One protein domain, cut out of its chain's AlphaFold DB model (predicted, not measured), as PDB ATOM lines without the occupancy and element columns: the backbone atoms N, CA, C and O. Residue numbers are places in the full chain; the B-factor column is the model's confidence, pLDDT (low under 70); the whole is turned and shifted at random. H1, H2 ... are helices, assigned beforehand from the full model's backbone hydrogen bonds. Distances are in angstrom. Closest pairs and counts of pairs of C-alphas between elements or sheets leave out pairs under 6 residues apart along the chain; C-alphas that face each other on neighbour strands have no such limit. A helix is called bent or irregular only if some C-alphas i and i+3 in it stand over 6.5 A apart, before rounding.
ATOM      1  N   ALA A 109      50.808   4.281 -73.628       81.00
ATOM      2  CA  ALA A 109      51.586   3.640 -72.576       81.00
ATOM      3  C   ALA A 109      52.338   4.676 -71.730       81.00
ATOM      4  O   ALA A 109      52.236   4.628 -70.505       81.00
ATOM      5  N   GLU A 110      52.993   5.654 -72.364       82.56
ATOM      6  CA  GLU A 110      53.648   6.775 -71.678       82.56
ATOM      7  C   GLU A 110      52.646   7.601 -70.869       82.56
ATOM      8  O   GLU A 110      52.867   7.876 -69.691       82.56
ATOM      9  N   HIS A 111      51.496   7.945 -71.455       84.75
ATOM     10  CA  HIS A 111      50.456   8.694 -70.758       84.75
ATOM     11  C   HIS A 111      49.888   7.910 -69.572       84.75
ATOM     12  O   HIS A 111      49.674   8.475 -68.502       84.75
ATOM     13  N   ARG A 112      49.686   6.596 -69.722       78.50
ATOM     14  CA  ARG A 112      49.245   5.723 -68.627       78.50
ATOM     15  C   ARG A 112      50.281   5.668 -67.506       78.50
ATOM     16  O   ARG A 112      49.904   5.741 -66.340       78.50
ATOM     17  N   GLN A 113      51.563   5.572 -67.851       79.50
ATOM     18  CA  GLN A 113      52.654   5.579 -66.880       79.50
ATOM     19  C   GLN A 113      52.744   6.923 -66.147       79.50
ATOM     20  O   GLN A 113      52.836   6.942 -64.923       79.50
ATOM     21  N   LEU A 114      52.659   8.045 -66.868       81.19
ATOM     22  CA  LEU A 114      52.668   9.386 -66.282       81.19
ATOM     23  C   LEU A 114      51.441   9.632 -65.400       81.19
ATOM     24  O   LEU A 114      51.589  10.166 -64.306       81.19
ATOM     25  N   SER A 115      50.249   9.208 -65.829       79.00
ATOM     26  CA  SER A 115      49.030   9.313 -65.020       79.00
ATOM     27  C   SER A 115      49.158   8.510 -63.728       79.00
ATOM     28  O   SER A 115      48.898   9.045 -62.655       79.00
ATOM     29  N   SER A 116      49.640   7.264 -63.811       74.25
ATOM     30  CA  SER A 116      49.904   6.440 -62.627       74.25
ATOM     31  C   SER A 116      50.943   7.089 -61.710       74.25
ATOM     32  O   SER A 116      50.735   7.155 -60.503       74.25
ATOM     33  N   ALA A 117      52.020   7.657 -62.262       76.00
ATOM     34  CA  ALA A 117      53.017   8.384 -61.482       76.00
ATOM     35  C   ALA A 117      52.434   9.636 -60.799       76.00
ATOM     36  O   ALA A 117      52.766   9.908 -59.647       76.00
ATOM     37  N   MET A 118      51.552  10.387 -61.468       77.88
ATOM     38  CA  MET A 118      50.880  11.555 -60.886       77.88
ATOM     39  C   MET A 118      49.920  11.171 -59.754       77.88
ATOM     40  O   MET A 118      49.901  11.850 -58.725       77.88
ATOM     41  N   ASP A 119      49.156  10.092 -59.918       73.81
ATOM     42  CA  ASP A 119      48.250   9.586 -58.883       73.81
ATOM     43  C   ASP A 119      49.035   9.059 -57.675       73.81
ATOM     44  O   ASP A 119      48.752   9.437 -56.536       73.81
ATOM     45  N   ASN A 120      50.099   8.297 -57.926       72.12
ATOM     46  CA  ASN A 120      51.016   7.810 -56.900       72.12
ATOM     47  C   ASN A 120      51.696   8.959 -56.135       72.12
ATOM     48  O   ASN A 120      51.786   8.920 -54.910       72.12
ATOM     49  N   LEU A 121      52.139  10.016 -56.827       74.56
ATOM     50  CA  LEU A 121      52.725  11.200 -56.188       74.56
ATOM     51  C   LEU A 121      51.722  11.912 -55.283       74.56
ATOM     52  O   LEU A 121      52.067  12.263 -54.156       74.56
ATOM     53  N   ARG A 122      50.479  12.108 -55.745       74.50
ATOM     54  CA  ARG A 122      49.416  12.690 -54.910       74.50
ATOM     55  C   ARG A 122      49.210  11.872 -53.644       74.50
ATOM     56  O   ARG A 122      49.190  12.447 -52.562       74.50
ATOM     57  N   GLN A 123      49.126  10.551 -53.779       68.44
ATOM     58  CA  GLN A 123      48.967   9.656 -52.639       68.44
ATOM     59  C   GLN A 123      50.147   9.760 -51.668       68.44
ATOM     60  O   GLN A 123      49.899   9.887 -50.473       68.44
ATOM     61  N   ILE A 124      51.397   9.809 -52.157       71.56
ATOM     62  CA  ILE A 124      52.603   9.988 -51.328       71.56
ATOM     63  C   ILE A 124      52.506  11.261 -50.478       71.56
ATOM     64  O   ILE A 124      52.692  11.191 -49.269       71.56
ATOM     65  N   PHE A 125      52.151  12.414 -51.052       71.12
ATOM     66  CA  PHE A 125      52.055  13.658 -50.272       71.12
ATOM     67  C   PHE A 125      50.947  13.633 -49.207       71.12
ATOM     68  O   PHE A 125      51.074  14.311 -48.188       71.12
ATOM     69  N   THR A 126      49.895  12.839 -49.407       76.19
ATOM     70  CA  THR A 126      48.779  12.705 -48.459       76.19
ATOM     71  C   THR A 126      49.019  11.621 -47.396       76.19
ATOM     72  O   THR A 126      48.252  11.544 -46.435       76.19
ATOM     73  N   VAL A 127      50.082  10.804 -47.495       77.44
ATOM     74  CA  VAL A 127      50.365   9.720 -46.527       77.44
ATOM     75  C   VAL A 127      50.495  10.234 -45.090       77.44
ATOM     76  O   VAL A 127      49.792   9.699 -44.235       77.44
ATOM     77  N   PRO A 128      51.307  11.262 -44.766       78.50
ATOM     78  CA  PRO A 128      51.492  11.675 -43.373       78.50
ATOM     79  C   PRO A 128      50.201  12.220 -42.745       78.50
ATOM     80  O   PRO A 128      49.892  11.927 -41.592       78.50
ATOM     81  N   GLU A 129      49.417  12.968 -43.526       83.94
ATOM     82  CA  GLU A 129      48.112  13.491 -43.108       83.94
ATOM     83  C   GLU A 129      47.101  12.359 -42.894       83.94
ATOM     84  O   GLU A 129      46.410  12.323 -41.879       83.94
ATOM     85  N   SER A 130      47.074  11.376 -43.796       81.94
ATOM     86  CA  SER A 130      46.195  10.206 -43.694       81.94
ATOM     87  C   SER A 130      46.572   9.288 -42.531       81.94
ATOM     88  O   SER A 130      45.694   8.745 -41.867       81.94
ATOM     89  N   VAL A 131      47.869   9.131 -42.238       81.94
ATOM     90  CA  VAL A 131      48.361   8.402 -41.057       81.94
ATOM     91  C   VAL A 131      47.898   9.096 -39.780       81.94
ATOM     92  O   VAL A 131      47.437   8.433 -38.847       81.94
ATOM     93  N   GLN A 132      47.975  10.428 -39.733       83.44
ATOM     94  CA  GLN A 132      47.493  11.192 -38.589       83.44
ATOM     95  C   GLN A 132      45.968  11.097 -38.448       83.44
ATOM     96  O   GLN A 132      45.478  10.817 -37.354       83.44
ATOM     97  N   ALA A 133      45.226  11.212 -39.552       85.94
ATOM     98  CA  ALA A 133      43.779  11.017 -39.575       85.94
ATOM     99  C   ALA A 133      43.384   9.612 -39.096       85.94
ATOM    100  O   ALA A 133      42.462   9.476 -38.294       85.94
ATOM    101  N   ALA A 134      44.117   8.570 -39.509       84.69
ATOM    102  CA  ALA A 134      43.910   7.214 -39.016       84.69
ATOM    103  C   ALA A 134      44.153   7.130 -37.501       84.69
ATOM    104  O   ALA A 134      43.312   6.593 -36.786       84.69
ATOM    105  N   ARG A 135      45.240   7.712 -36.974       85.38
ATOM    106  CA  ARG A 135      45.495   7.752 -35.520       85.38
ATOM    107  C   ARG A 135      44.379   8.454 -34.751       85.38
ATOM    108  O   ARG A 135      43.996   7.989 -33.679       85.38
ATOM    109  N   ASP A 136      43.845   9.548 -35.277       87.75
ATOM    110  CA  ASP A 136      42.765  10.285 -34.621       87.75
ATOM    111  C   ASP A 136      41.430   9.521 -34.698       87.75
ATOM    112  O   ASP A 136      40.742   9.392 -33.687       87.75
ATOM    113  N   GLN A 137      41.135   8.856 -35.820       86.81
ATOM    114  CA  GLN A 137      40.012   7.913 -35.939       86.81
ATOM    115  C   GLN A 137      40.145   6.720 -34.977       86.81
ATOM    116  O   GLN A 137      39.146   6.272 -34.405       86.81
ATOM    117  N   LEU A 138      41.369   6.218 -34.747       84.75
ATOM    118  CA  LEU A 138      41.635   5.198 -33.730       84.75
ATOM    119  C   LEU A 138      41.313   5.717 -32.325       84.75
ATOM    120  O   LEU A 138      40.778   4.950 -31.525       84.75
ATOM    121  N   LYS A 139      41.613   6.983 -32.003       84.69
ATOM    122  CA  LYS A 139      41.272   7.583 -30.698       84.69
ATOM    123  C   LYS A 139      39.761   7.748 -30.517       84.69
ATOM    124  O   LYS A 139      39.273   7.540 -29.413       84.69
ATOM    125  N   GLU A 140      39.031   8.056 -31.586       84.06
ATOM    126  CA  GLU A 140      37.569   8.236 -31.581       84.06
ATOM    127  C   GLU A 140      36.756   6.923 -31.632       84.06
ATOM    128  O   GLU A 140      35.541   6.958 -31.812       84.06
ATOM    129  N   ASP A 141      37.398   5.755 -31.501       79.00
ATOM    130  CA  ASP A 141      36.774   4.420 -31.614       79.00
ATOM    131  C   ASP A 141      36.121   4.117 -32.983       79.00
ATOM    132  O   ASP A 141      35.416   3.116 -33.141       79.00
ATOM    133  N   LYS A 142      36.410   4.908 -34.026       85.00
ATOM    134  CA  LYS A 142      35.901   4.695 -35.392       85.00
ATOM    135  C   LYS A 142      36.759   3.686 -36.159       85.00
ATOM    136  O   LYS A 142      37.391   3.994 -37.169       85.00
ATOM    137  N   LEU A 143      36.755   2.441 -35.684       84.56
ATOM    138  CA  LEU A 143      37.608   1.343 -36.173       84.56
ATOM    139  C   LEU A 143      37.498   1.094 -37.687       84.56
ATOM    140  O   LEU A 143      38.483   0.755 -38.335       84.56
ATOM    141  N   LEU A 144      36.302   1.249 -38.259       86.12
ATOM    142  CA  LEU A 144      36.042   0.975 -39.676       86.12
ATOM    143  C   LEU A 144      36.624   2.043 -40.600       86.12
ATOM    144  O   LEU A 144      37.139   1.719 -41.667       86.12
ATOM    145  N   GLU A 145      36.513   3.305 -40.196       85.62
ATOM    146  CA  GLU A 145      37.065   4.438 -40.937       85.62
ATOM    147  C   GLU A 145      38.588   4.400 -40.862       85.62
ATOM    148  O   GLU A 145      39.245   4.448 -41.898       85.62
ATOM    149  N   ALA A 146      39.126   4.152 -39.664       87.19
ATOM    150  CA  ALA A 146      40.544   3.899 -39.448       87.19
ATOM    151  C   ALA A 146      41.079   2.779 -40.350       87.19
ATOM    152  O   ALA A 146      42.071   2.963 -41.054       87.19
ATOM    153  N   HIS A 147      40.405   1.622 -40.368       87.38
ATOM    154  CA  HIS A 147      40.790   0.497 -41.223       87.38
ATOM    155  C   HIS A 147      40.751   0.859 -42.707       87.38
ATOM    156  O   HIS A 147      41.664   0.489 -43.441       87.38
ATOM    157  N   LYS A 148      39.735   1.605 -43.153       87.56
ATOM    158  CA  LYS A 148      39.635   2.065 -44.542       87.56
ATOM    159  C   LYS A 148      40.823   2.953 -44.918       87.56
ATOM    160  O   LYS A 148      41.456   2.676 -45.932       87.56
ATOM    161  N   THR A 149      41.143   3.950 -44.096       84.69
ATOM    162  CA  THR A 149      42.268   4.868 -44.331       84.69
ATOM    163  C   THR A 149      43.598   4.110 -44.362       84.69
ATOM    164  O   THR A 149      44.377   4.260 -45.298       84.69
ATOM    165  N   ILE A 150      43.842   3.217 -43.393       86.12
ATOM    166  CA  ILE A 150      45.057   2.380 -43.356       86.12
ATOM    167  C   ILE A 150      45.135   1.485 -44.594       86.12
ATOM    168  O   ILE A 150      46.193   1.354 -45.198       86.12
ATOM    169  N   ARG A 151      44.012   0.898 -45.008       85.75
ATOM    170  CA  ARG A 151      43.949   0.037 -46.189       85.75
ATOM    171  C   ARG A 151      44.250   0.796 -47.473       85.75
ATOM    172  O   ARG A 151      44.914   0.243 -48.340       85.75
ATOM    173  N   GLU A 152      43.745   2.015 -47.624       84.75
ATOM    174  CA  GLU A 152      44.064   2.861 -48.779       84.75
ATOM    175  C   GLU A 152      45.574   3.124 -48.845       84.75
ATOM    176  O   GLU A 152      46.172   2.929 -49.897       84.75
ATOM    177  N   LEU A 153      46.209   3.410 -47.705       83.12
ATOM    178  CA  LEU A 153      47.661   3.591 -47.620       83.12
ATOM    179  C   LEU A 153      48.455   2.310 -47.917       83.12
ATOM    180  O   LEU A 153      49.483   2.370 -48.591       83.12
ATOM    181  N   GLU A 154      47.990   1.152 -47.440       83.12
ATOM    182  CA  GLU A 154      48.604  -0.142 -47.762       83.12
ATOM    183  C   GLU A 154      48.488  -0.472 -49.250       83.12
ATOM    184  O   GLU A 154      49.465  -0.917 -49.843       83.12
ATOM    185  N   ILE A 155      47.333  -0.208 -49.871       83.06
ATOM    186  CA  ILE A 155      47.138  -0.409 -51.313       83.06
ATOM    187  C   ILE A 155      48.093   0.487 -52.101       83.06
ATOM    188  O   ILE A 155      48.792  -0.021 -52.970       83.06
ATOM    189  N   SER A 156      48.191   1.776 -51.760       81.81
ATOM    190  CA  SER A 156      49.131   2.703 -52.401       81.81
ATOM    191  C   SER A 156      50.579   2.221 -52.304       81.81
ATOM    192  O   SER A 156      51.315   2.234 -53.290       81.81
ATOM    193  N   ARG A 157      50.999   1.754 -51.121       81.69
ATOM    194  CA  ARG A 157      52.332   1.173 -50.915       81.69
ATOM    195  C   ARG A 157      52.538  -0.064 -51.790       81.69
ATOM    196  O   ARG A 157      53.578  -0.196 -52.429       81.69
ATOM    197  N   ASP A 158      51.571  -0.972 -51.799       80.94
ATOM    198  CA  ASP A 158      51.672  -2.247 -52.503       80.94
ATOM    199  C   ASP A 158      51.654  -2.056 -54.030       80.94
ATOM    200  O   ASP A 158      52.384  -2.752 -54.733       80.94
ATOM    201  N   GLU A 159      50.893  -1.084 -54.545       80.31
ATOM    202  CA  GLU A 159      50.901  -0.670 -55.955       80.31
ATOM    203  C   GLU A 159      52.258  -0.082 -56.359       80.31
ATOM    204  O   GLU A 159      52.833  -0.499 -57.366       80.31
ATOM    205  N   LEU A 160      52.827   0.808 -55.539       77.31
ATOM    206  CA  LEU A 160      54.169   1.360 -55.753       77.31
ATOM    207  C   LEU A 160      55.244   0.266 -55.789       77.31
ATOM    208  O   LEU A 160      56.106   0.261 -56.671       77.31
ATOM    209  N   LEU A 161      55.185  -0.676 -54.848       78.19
ATOM    210  CA  LEU A 161      56.120  -1.798 -54.787       78.19
ATOM    211  C   LEU A 161      55.934  -2.770 -55.959       78.19
ATOM    212  O   LEU A 161      56.918  -3.305 -56.468       78.19
ATOM    213  N   TYR A 162      54.699  -2.982 -56.418       76.69
ATOM    214  CA  TYR A 162      54.414  -3.824 -57.576       76.69
ATOM    215  C   TYR A 162      54.924  -3.205 -58.882       76.69
ATOM    216  O   TYR A 162      55.558  -3.900 -59.679       76.69
ATOM    217  N   GLU A 163      54.721  -1.900 -59.093       75.44
ATOM    218  CA  GLU A 163      55.263  -1.202 -60.265       75.44
ATOM    219  C   GLU A 163      56.798  -1.223 -60.272       75.44
ATOM    220  O   GLU A 163      57.405  -1.444 -61.318       75.44
ATOM    221  N   GLN A 164      57.444  -1.101 -59.106       74.44
ATOM    222  CA  GLN A 164      58.895  -1.285 -59.011       74.44
ATOM    223  C   GLN A 164      59.340  -2.722 -59.289       74.44
ATOM    224  O   GLN A 164      60.362  -2.917 -59.937       74.44
ATOM    225  N   HIS A 165      58.587  -3.726 -58.835       72.69
ATOM    226  CA  HIS A 165      58.902  -5.131 -59.101       72.69
ATOM    227  C   HIS A 165      58.799  -5.488 -60.591       72.69
ATOM    228  O   HIS A 165      59.553  -6.321 -61.086       72.69
ATOM    229  N   LYS A 166      57.881  -4.844 -61.317       73.88
ATOM    230  CA  LYS A 166      57.708  -5.014 -62.765       73.88
ATOM    231  C   LYS A 166      58.864  -4.423 -63.578       73.88
ATOM    232  O   LYS A 166      59.120  -4.869 -64.695       73.88
ATOM    233  N   LEU A 167      59.551  -3.417 -63.044       70.69
ATOM    234  CA  LEU A 167      60.766  -2.880 -63.640       70.69
ATOM    235  C   LEU A 167      61.916  -3.843 -63.302       70.69
ATOM    236  O   LEU A 167      62.390  -3.873 -62.173       70.69
ATOM    237  N   GLU A 168      62.386  -4.622 -64.283       51.72
ATOM    238  CA  GLU A 168      63.432  -5.661 -64.131       51.72
ATOM    239  C   GLU A 168      64.749  -5.168 -63.474       51.72
ATOM    240  O   GLU A 168      65.551  -5.980 -63.022       51.72
ATOM    241  N   ASN A 169      64.943  -3.846 -63.355       53.38
ATOM    242  CA  ASN A 169      66.077  -3.171 -62.710       53.38
ATOM    243  C   ASN A 169      65.675  -2.327 -61.478       53.38
ATOM    244  O   ASN A 169      66.269  -1.278 -61.231       53.38
ATOM    245  N   GLY A 170      64.647  -2.727 -60.724       56.69
ATOM    246  CA  GLY A 170      64.228  -2.018 -59.512       56.69
ATOM    247  C   GLY A 170      65.372  -1.888 -58.498       56.69
ATOM    248  O   GLY A 170      65.833  -2.880 -57.928       56.69
ATOM    249  N   SER A 171      65.844  -0.661 -58.262       59.53
ATOM    250  CA  SER A 171      66.867  -0.375 -57.257       59.53
ATOM    251  C   SER A 171      66.371  -0.838 -55.886       59.53
ATOM    252  O   SER A 171      65.421  -0.282 -55.340       59.53
ATOM    253  N   GLN A 172      67.048  -1.813 -55.273       62.22
ATOM    254  CA  GLN A 172      66.765  -2.254 -53.894       62.22
ATOM    255  C   GLN A 172      66.768  -1.081 -52.886       62.22
ATOM    256  O   GLN A 172      66.082  -1.121 -51.864       62.22
ATOM    257  N   GLY A 173      67.504  -0.007 -53.197       62.53
ATOM    258  CA  GLY A 173      67.486   1.248 -52.444       62.53
ATOM    259  C   GLY A 173      66.138   1.979 -52.479       62.53
ATOM    260  O   GLY A 173      65.721   2.499 -51.446       62.53
ATOM    261  N   ASP A 174      65.420   1.954 -53.605       69.69
ATOM    262  CA  ASP A 174      64.116   2.616 -53.746       69.69
ATOM    263  C   ASP A 174      63.019   1.836 -53.011       69.69
ATOM    264  O   ASP A 174      62.195   2.433 -52.316       69.69
ATOM    265  N   VAL A 175      63.079   0.500 -53.048       70.50
ATOM    266  CA  VAL A 175      62.224  -0.380 -52.231       70.50
ATOM    267  C   VAL A 175      62.451  -0.117 -50.739       70.50
ATOM    268  O   VAL A 175      61.505  -0.014 -49.959       70.50
ATOM    269  N   THR A 176      63.712   0.042 -50.330       74.50
ATOM    270  CA  THR A 176      64.066   0.341 -48.934       74.50
ATOM    271  C   THR A 176      63.581   1.731 -48.512       74.50
ATOM    272  O   THR A 176      63.077   1.898 -47.400       74.50
ATOM    273  N   LEU A 177      63.685   2.730 -49.393       76.69
ATOM    274  CA  LEU A 177      63.190   4.083 -49.138       76.69
ATOM    275  C   LEU A 177      61.664   4.108 -48.988       76.69
ATOM    276  O   LEU A 177      61.167   4.735 -48.051       76.69
ATOM    277  N   LEU A 178      60.938   3.398 -49.859       75.12
ATOM    278  CA  LEU A 178      59.486   3.241 -49.768       75.12
ATOM    279  C   LEU A 178      59.088   2.552 -48.462       75.12
ATOM    280  O   LEU A 178      58.243   3.068 -47.735       75.12
ATOM    281  N   ASN A 179      59.745   1.449 -48.098       76.81
ATOM    282  CA  ASN A 179      59.469   0.765 -46.833       76.81
ATOM    283  C   ASN A 179      59.707   1.671 -45.616       76.81
ATOM    284  O   ASN A 179      58.904   1.664 -44.688       76.81
ATOM    285  N   ARG A 180      60.755   2.507 -45.633       78.81
ATOM    286  CA  ARG A 180      60.994   3.490 -44.564       78.81
ATOM    287  C   ARG A 180      59.909   4.568 -44.521       78.81
ATOM    288  O   ARG A 180      59.511   4.980 -43.440       78.81
ATOM    289  N   TYR A 181      59.440   5.030 -45.677       77.94
ATOM    290  CA  TYR A 181      58.395   6.053 -45.758       77.94
ATOM    291  C   TYR A 181      57.044   5.548 -45.237       77.94
ATOM    292  O   TYR A 181      56.352   6.249 -44.505       77.94
ATOM    293  N   PHE A 182      56.696   4.302 -45.561       78.69
ATOM    294  CA  PHE A 182      55.456   3.659 -45.123       78.69
ATOM    295  C   PHE A 182      55.577   2.937 -43.769       78.69
ATOM    296  O   PHE A 182      54.618   2.301 -43.333       78.69
ATOM    297  N   GLN A 183      56.709   3.055 -43.066       81.38
ATOM    298  CA  GLN A 183      56.923   2.414 -41.764       81.38
ATOM    299  C   GLN A 183      55.870   2.845 -40.731       81.38
ATOM    300  O   GLN A 183      55.370   2.024 -39.963       81.38
ATOM    301  N   ASP A 184      55.470   4.117 -40.748       81.69
ATOM    302  CA  ASP A 184      54.437   4.629 -39.845       81.69
ATOM    303  C   ASP A 184      53.066   3.974 -40.080       81.69
ATOM    304  O   ASP A 184      52.295   3.804 -39.133       81.69
ATOM    305  N   VAL A 185      52.769   3.542 -41.312       83.38
ATOM    306  CA  VAL A 185      51.532   2.812 -41.637       83.38
ATOM    307  C   VAL A 185      51.532   1.435 -40.975       83.38
ATOM    308  O   VAL A 185      50.507   1.011 -40.443       83.38
ATOM    309  N   GLU A 186      52.680   0.758 -40.929       83.06
ATOM    310  CA  GLU A 186      52.820  -0.533 -40.247       83.06
ATOM    311  C   GLU A 186      52.645  -0.398 -38.727       83.06
ATOM    312  O   GLU A 186      51.985  -1.231 -38.091       83.06
ATOM    313  N   VAL A 187      53.159   0.691 -38.144       86.69
ATOM    314  CA  VAL A 187      52.949   1.015 -36.726       86.69
ATOM    315  C   VAL A 187      51.463   1.230 -36.441       86.69
ATOM    316  O   VAL A 187      50.925   0.600 -35.529       86.69
ATOM    317  N   VAL A 188      50.772   2.044 -37.243       85.81
ATOM    318  CA  VAL A 188      49.334   2.305 -37.060       85.81
ATOM    319  C   VAL A 188      48.489   1.049 -37.319       85.81
ATOM    320  O   VAL A 188      47.539   0.786 -36.581       85.81
ATOM    321  N   SER A 189      48.857   0.210 -38.292       86.31
ATOM    322  CA  SER A 189      48.233  -1.109 -38.498       86.31
ATOM    323  C   SER A 189      48.405  -2.005 -37.264       86.31
ATOM    324  O   SER A 189      47.467  -2.693 -36.858       86.31
ATOM    325  N   SER A 190      49.581  -1.988 -36.634       86.19
ATOM    326  CA  SER A 190      49.845  -2.749 -35.407       86.19
ATOM    327  C   SER A 190      49.051  -2.216 -34.210       86.19
ATOM    328  O   SER A 190      48.550  -2.997 -33.401       86.19
ATOM    329  N   GLU A 191      48.894  -0.897 -34.088       87.25
ATOM    330  CA  GLU A 191      48.039  -0.266 -33.074       87.25
ATOM    331  C   GLU A 191      46.564  -0.634 -33.265       87.25
ATOM    332  O   GLU A 191      45.895  -1.003 -32.294       87.25
ATOM    333  N   LEU A 192      46.076  -0.618 -34.512       87.44
ATOM    334  CA  LEU A 192      44.725  -1.065 -34.849       87.44
ATOM    335  C   LEU A 192      44.533  -2.530 -34.446       87.44
ATOM    336  O   LEU A 192      43.545  -2.855 -33.787       87.44
ATOM    337  N   TYR A 193      45.491  -3.398 -34.784       88.12
ATOM    338  CA  TYR A 193      45.445  -4.805 -34.404       88.12
ATOM    339  C   TYR A 193      45.402  -4.991 -32.885       88.12
ATOM    340  O   TYR A 193      44.548  -5.722 -32.395       88.12
ATOM    341  N   ARG A 194      46.255  -4.301 -32.113       88.19
ATOM    342  CA  ARG A 194      46.231  -4.386 -30.640       88.19
ATOM    343  C   ARG A 194      44.877  -3.976 -30.071       88.19
ATOM    344  O   ARG A 194      44.367  -4.644 -29.176       88.19
ATOM    345  N   LYS A 195      44.282  -2.907 -30.605       86.81
ATOM    346  CA  LYS A 195      42.962  -2.441 -30.173       86.81
ATOM    347  C   LYS A 195      41.869  -3.457 -30.504       86.81
ATOM    348  O   LYS A 195      41.074  -3.792 -29.632       86.81
ATOM    349  N   ILE A 196      41.866  -4.000 -31.721       87.19
ATOM    350  CA  ILE A 196      40.948  -5.072 -32.140       87.19
ATOM    351  C   ILE A 196      41.129  -6.317 -31.263       87.19
ATOM    352  O   ILE A 196      40.144  -6.869 -30.780       87.19
ATOM    353  N   SER A 197      42.373  -6.728 -31.017       86.56
ATOM    354  CA  SER A 197      42.697  -7.874 -30.169       86.56
ATOM    355  C   SER A 197      42.168  -7.668 -28.755       86.56
ATOM    356  O   SER A 197      41.503  -8.557 -28.246       86.56
ATOM    357  N   SER A 198      42.373  -6.493 -28.148       86.25
ATOM    358  CA  SER A 198      41.837  -6.179 -26.816       86.25
ATOM    359  C   SER A 198      40.310  -6.258 -26.780       86.25
ATOM    360  O   SER A 198      39.755  -6.864 -25.871       86.25
ATOM    361  N   ILE A 199      39.627  -5.701 -27.786       85.69
ATOM    362  CA  ILE A 199      38.159  -5.729 -27.885       85.69
ATOM    363  C   ILE A 199      37.632  -7.170 -27.971       85.69
ATOM    364  O   ILE A 199      36.583  -7.484 -27.408       85.69
ATOM    365  N   ILE A 200      38.343  -8.051 -28.678       84.00
ATOM    366  CA  ILE A 200      37.921  -9.442 -28.861       84.00
ATOM    367  C   ILE A 200      38.297 -10.312 -27.661       84.00
ATOM    368  O   ILE A 200      37.483 -11.142 -27.253       84.00
ATOM    369  N   SER A 201      39.463 -10.101 -27.044       82.00
ATOM    370  CA  SER A 201      39.807 -10.718 -25.756       82.00
ATOM    371  C   SER A 201      38.735 -10.402 -24.705       82.00
ATOM    372  O   SER A 201      38.275 -11.300 -24.004       82.00
ATOM    373  N   ASP A 202      38.224  -9.169 -24.713       81.81
ATOM    374  CA  ASP A 202      37.110  -8.702 -23.885       81.81
ATOM    375  C   ASP A 202      35.734  -8.876 -24.563       81.81
ATOM    376  O   ASP A 202      34.789  -8.114 -24.334       81.81
ATOM    377  N   SER A 203      35.579  -9.894 -25.416       79.88
ATOM    378  CA  SER A 203      34.347 -10.127 -26.188       79.88
ATOM    379  C   SER A 203      33.098 -10.250 -25.314       79.88
ATOM    380  O   SER A 203      32.041  -9.754 -25.695       79.88
ATOM    381  N   PHE A 204      33.197 -10.838 -24.118       78.19
ATOM    382  CA  PHE A 204      32.063 -10.997 -23.200       78.19
ATOM    383  C   PHE A 204      31.563  -9.674 -22.597       78.19
ATOM    384  O   PHE A 204      30.354  -9.497 -22.423       78.19
ATOM    385  N   THR A 205      32.461  -8.743 -22.263       81.56
ATOM    386  CA  THR A 205      32.093  -7.422 -21.721       81.56
ATOM    387  C   THR A 205      31.665  -6.492 -22.851       81.56
ATOM    388  O   THR A 205      30.626  -5.837 -22.757       81.56
ATOM    389  N   THR A 206      32.389  -6.520 -23.970       78.75
ATOM    390  CA  THR A 206      32.081  -5.726 -25.162       78.75
ATOM    391  C   THR A 206      30.730  -6.111 -25.758       78.75
ATOM    392  O   THR A 206      29.943  -5.225 -26.083       78.75
ATOM    393  N   ALA A 207      30.398  -7.404 -25.841       79.69
ATOM    394  CA  ALA A 207      29.106  -7.847 -26.364       79.69
ATOM    395  C   ALA A 207      27.922  -7.364 -25.508       79.69
ATOM    396  O   ALA A 207      26.851  -7.095 -26.047       79.69
ATOM    397  N   LYS A 208      28.112  -7.210 -24.188       79.44
ATOM    398  CA  LYS A 208      27.088  -6.671 -23.279       79.44
ATOM    399  C   LYS A 208      26.944  -5.155 -23.385       79.44
ATOM    400  O   LYS A 208      25.828  -4.650 -23.332       79.44
ATOM    401  N   SER A 209      28.056  -4.429 -23.483       82.94
ATOM    402  CA  SER A 209      28.037  -2.964 -23.469       82.94
ATOM    403  C   SER A 209      27.803  -2.351 -24.849       82.94
ATOM    404  O   SER A 209      27.014  -1.418 -24.972       82.94
ATOM    405  N   LYS A 210      28.510  -2.828 -25.880       83.44
ATOM    406  CA  LYS A 210      28.531  -2.251 -27.235       83.44
ATOM    407  C   LYS A 210      28.753  -3.346 -28.300       83.44
ATOM    408  O   LYS A 210      29.861  -3.462 -28.834       83.44
ATOM    409  N   PRO A 211      27.716  -4.124 -28.662       82.75
ATOM    410  CA  PRO A 211      27.841  -5.196 -29.658       82.75
ATOM    411  C   PRO A 211      28.279  -4.686 -31.044       82.75
ATOM    412  O   PRO A 211      28.985  -5.386 -31.764       82.75
ATOM    413  N   GLU A 212      27.950  -3.441 -31.401       85.12
ATOM    414  CA  GLU A 212      28.336  -2.823 -32.681       85.12
ATOM    415  C   GLU A 212      29.857  -2.715 -32.874       85.12
ATOM    416  O   GLU A 212      30.364  -2.921 -33.981       85.12
ATOM    417  N   LEU A 213      30.601  -2.425 -31.799       84.38
ATOM    418  CA  LEU A 213      32.063  -2.336 -31.845       84.38
ATOM    419  C   LEU A 213      32.692  -3.717 -32.041       84.38
ATOM    420  O   LEU A 213      33.628  -3.852 -32.829       84.38
ATOM    421  N   LEU A 214      32.140  -4.743 -31.388       85.12
ATOM    422  CA  LEU A 214      32.583  -6.125 -31.550       85.12
ATOM    423  C   LEU A 214      32.350  -6.614 -32.985       85.12
ATOM    424  O   LEU A 214      33.271  -7.128 -33.618       85.12
ATOM    425  N   VAL A 215      31.152  -6.392 -33.534       87.31
ATOM    426  CA  VAL A 215      30.833  -6.752 -34.927       87.31
ATOM    427  C   VAL A 215      31.735  -5.997 -35.903       87.31
ATOM    428  O   VAL A 215      32.226  -6.577 -36.871       87.31
ATOM    429  N   SER A 216      32.006  -4.715 -35.646       86.75
ATOM    430  CA  SER A 216      32.911  -3.913 -36.476       86.75
ATOM    431  C   SER A 216      34.342  -4.456 -36.463       86.75
ATOM    432  O   SER A 216      34.943  -4.591 -37.528       86.75
ATOM    433  N   ALA A 217      34.861  -4.825 -35.290       86.88
ATOM    434  CA  ALA A 217      36.177  -5.440 -35.131       86.88
ATOM    435  C   ALA A 217      36.267  -6.799 -35.853       86.88
ATOM    436  O   ALA A 217      37.203  -7.037 -36.617       86.88
ATOM    437  N   LEU A 218      35.255  -7.659 -35.699       86.06
ATOM    438  CA  LEU A 218      35.185  -8.957 -36.379       86.06
ATOM    439  C   LEU A 218      35.078  -8.811 -37.899       86.06
ATOM    440  O   LEU A 218      35.723  -9.547 -38.646       86.06
ATOM    441  N   ARG A 219      34.319  -7.819 -38.374       87.88
ATOM    442  CA  ARG A 219      34.212  -7.511 -39.803       87.88
ATOM    443  C   ARG A 219      35.554  -7.094 -40.402       87.88
ATOM    444  O   ARG A 219      35.831  -7.442 -41.548       87.88
ATOM    445  N   ILE A 220      36.376  -6.362 -39.649       87.25
ATOM    446  CA  ILE A 220      37.732  -5.998 -40.078       87.25
ATOM    447  C   ILE A 220      38.601  -7.254 -40.204       87.25
ATOM    448  O   ILE A 220      39.246  -7.423 -41.234       87.25
ATOM    449  N   ILE A 221      38.562  -8.169 -39.230       87.12
ATOM    450  CA  ILE A 221      39.337  -9.422 -39.285       87.12
ATOM    451  C   ILE A 221      38.947 -10.281 -40.486       87.12
ATOM    452  O   ILE A 221      39.826 -10.743 -41.208       87.12
ATOM    453  N   GLU A 222      37.651 -10.477 -40.735       88.19
ATOM    454  CA  GLU A 222      37.200 -11.258 -41.895       88.19
ATOM    455  C   GLU A 222      37.633 -10.613 -43.214       88.19
ATOM    456  O   GLU A 222      38.048 -11.299 -44.151       88.19
ATOM    457  N   ARG A 223      37.583  -9.280 -43.284       86.44
ATOM    458  CA  ARG A 223      38.043  -8.542 -44.460       86.44
ATOM    459  C   ARG A 223      39.545  -8.707 -44.673       86.44
ATOM    460  O   ARG A 223      39.955  -8.964 -45.801       86.44
ATOM    461  N   GLU A 224      40.346  -8.601 -43.617       86.19
ATOM    462  CA  GLU A 224      41.794  -8.829 -43.670       86.19
ATOM    463  C   GLU A 224      42.132 -10.269 -44.063       86.19
ATOM    464  O   GLU A 224      42.974 -10.482 -44.929       86.19
ATOM    465  N   HIS A 225      41.409 -11.253 -43.529       87.00
ATOM    466  CA  HIS A 225      41.575 -12.656 -43.902       87.00
ATOM    467  C   HIS A 225      41.252 -12.905 -45.385       87.00
ATOM    468  O   HIS A 225      41.986 -13.611 -46.076       87.00
ATOM    469  N   SER A 226      40.188 -12.289 -45.911       86.19
ATOM    470  CA  SER A 226      39.866 -12.368 -47.340       86.19
ATOM    471  C   SER A 226      40.943 -11.716 -48.215       86.19
ATOM    472  O   SER A 226      41.201 -12.205 -49.315       86.19
ATOM    473  N   ILE A 227      41.564 -10.627 -47.752       84.19
ATOM    474  CA  ILE A 227      42.663  -9.955 -48.459       84.19
ATOM    475  C   ILE A 227      43.919 -10.830 -48.449       84.19
ATOM    476  O   ILE A 227      44.564 -10.970 -49.487       84.19
ATOM    477  N   ASP A 228      44.244 -11.463 -47.322       86.06
ATOM    478  CA  ASP A 228      45.369 -12.399 -47.211       86.06
ATOM    479  C   ASP A 228      45.218 -13.582 -48.183       86.06
ATOM    480  O   ASP A 228      46.177 -13.954 -48.867       86.06
ATOM    481  N   GLN A 229      44.005 -14.136 -48.316       84.44
ATOM    482  CA  GLN A 229      43.716 -15.196 -49.288       84.44
ATOM    483  C   GLN A 229      43.893 -14.723 -50.735       84.44
ATOM    484  O   GLN A 229      44.524 -15.411 -51.538       84.44
ATOM    485  N   GLU A 230      43.359 -13.551 -51.077       84.25
ATOM    486  CA  GLU A 230      43.482 -12.981 -52.422       84.25
ATOM    487  C   GLU A 230      44.944 -12.668 -52.767       84.25
ATOM    488  O   GLU A 230      45.415 -12.974 -53.860       84.25
ATOM    489  N   THR A 231      45.701 -12.139 -51.810       81.94
ATOM    490  CA  THR A 231      47.129 -11.839 -51.969       81.94
ATOM    491  C   THR A 231      47.935 -13.119 -52.171       81.94
ATOM    492  O   THR A 231      48.781 -13.192 -53.062       81.94
ATOM    493  N   SER A 232      47.615 -14.168 -51.409       82.31
ATOM    494  CA  SER A 232      48.220 -15.493 -51.567       82.31
ATOM    495  C   SER A 232      47.928 -16.087 -52.946       82.31
ATOM    496  O   SER A 232      48.824 -16.653 -53.567       82.31
ATOM    497  N   ARG A 233      46.709 -15.902 -53.475       82.50
ATOM    498  CA  ARG A 233      46.361 -16.301 -54.848       82.50
ATOM    499  C   ARG A 233      47.143 -15.502 -55.880       82.50
ATOM    500  O   ARG A 233      47.728 -16.100 -56.777       82.50
ATOM    501  N   ARG A 234      47.221 -14.177 -55.742       80.06
ATOM    502  CA  ARG A 234      47.986 -13.319 -56.661       80.06
ATOM    503  C   ARG A 234      49.455 -13.718 -56.715       80.06
ATOM    504  O   ARG A 234      49.979 -13.872 -57.814       80.06
ATOM    505  N   LYS A 235      50.066 -14.023 -55.565       80.81
ATOM    506  CA  LYS A 235      51.446 -14.523 -55.476       80.81
ATOM    507  C   LYS A 235      51.688 -15.752 -56.360       80.81
ATOM    508  O   LYS A 235      52.756 -15.857 -56.951       80.81
ATOM    509  N   THR A 236      50.714 -16.661 -56.487       78.38
ATOM    510  CA  THR A 236      50.874 -17.866 -57.330       78.38
ATOM    511  C   THR A 236      51.036 -17.557 -58.818       78.38
ATOM    512  O   THR A 236      51.681 -18.333 -59.515       78.38
ATOM    513  N   TYR A 237      50.489 -16.435 -59.303       77.06
ATOM    514  CA  TYR A 237      50.515 -16.075 -60.723       77.06
ATOM    515  C   TYR A 237      51.484 -14.925 -61.036       77.06
ATOM    516  O   TYR A 237      52.114 -14.933 -62.088       77.06
ATOM    517  N   SER A 238      51.623 -13.937 -60.143       72.75
ATOM    518  CA  SER A 238      52.504 -12.776 -60.341       72.75
ATOM    519  C   SER A 238      53.889 -12.926 -59.710       72.75
ATOM    520  O   SER A 238      54.759 -12.113 -59.997       72.75
TER     521      SER A 238
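Overview. This is residues 109 to 238 of the 393 residues of an uncharacterized protein of Oikopleura dioica (UniProt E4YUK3). A long, slender helical body is built round H2, with H1b and H4 running beside it as a loose three-helix bundle, up and down. H1a bends away at one end, where H3 folds back on H2; at the other end the short H5 turns the chain into the long H6, whose residues 225 to 237 stick out free. The printed part has 130 residues with six named helices, H1 to H6 in order, and no named strand: all helix. It is only just loose, close to compact, with a radius of gyration of the C-alphas of 17.2 A, and elongated, spanning 56 by 34 by 25 A.

Arrangement. H1, residues 109 to 139, was assigned as one helix by its hydrogen bonds but is bent: C-alphas 125 and 128 are 7.2 A apart, and its arms H1a, 109 to 125, and H1b, 128 to 139, stand at a steep tilt of 50 degrees. H2, residues 143 to 166, is the hub. With residues 120 to 123 alone H1a touches H2, closest at the C-alphas of Gln 123 and Ser 156, 7.0 A. H1b and H2 form a helical hairpin at a shallow tilt of 31 degrees, closest at the C-alphas of Ala 134 and Ala 146, 4.7 A. H3, residues 172 to 181, makes a hairpin with H2, closest at the C-alphas of Leu 161 and Val 175, 6.8 A. H4, residues 183 to 201, meets H3 only through their link. H4 touches H1b, closest at the C-alphas of Val 131 and Val 185, 6.5 A, and H2, closest at those of Ile 150 and Val 185, 6.7 A. H5, residues 203 to 209, forms a hairpin with H6, residues 211 to 238, closest at the C-alphas of Thr 206 and Leu 214, 6.4 A. H6 touches H4, closest at the C-alphas of Ile 196 and Ala 217, 5.6 A, and H2 at a shallow tilt of 9 degrees, closest at those of Leu 144 and Ser 216, 6.6 A. H1a and H6 are apart. Each O i to N i+4 pair is within hydrogen-bond range in H1a, H1b, H2, H3 and H4; in H5 it is 2 of 3, in H6 23 of 24.

Along the chain. H1a begins at C-alpha 109 (51.586, 3.640, -72.576) and is 24.5 A long; H1b is 16.8 A. H2 is 33.9 A, H3 14.3 A, H4 26.9 A and H5 9.9 A. H6, 40.1 A, ends at C-alpha 238 (52.504, -12.776, -60.341).

Size, cuts and confidence. The C-alphas farthest apart, of Glu 110 and Lys 208, are 56.8 A from each other. The printed part has no cut, and the five links are tight. The mean pLDDT of the printed part is 80.6; residue 123 and residues 168 to 174 are under 70.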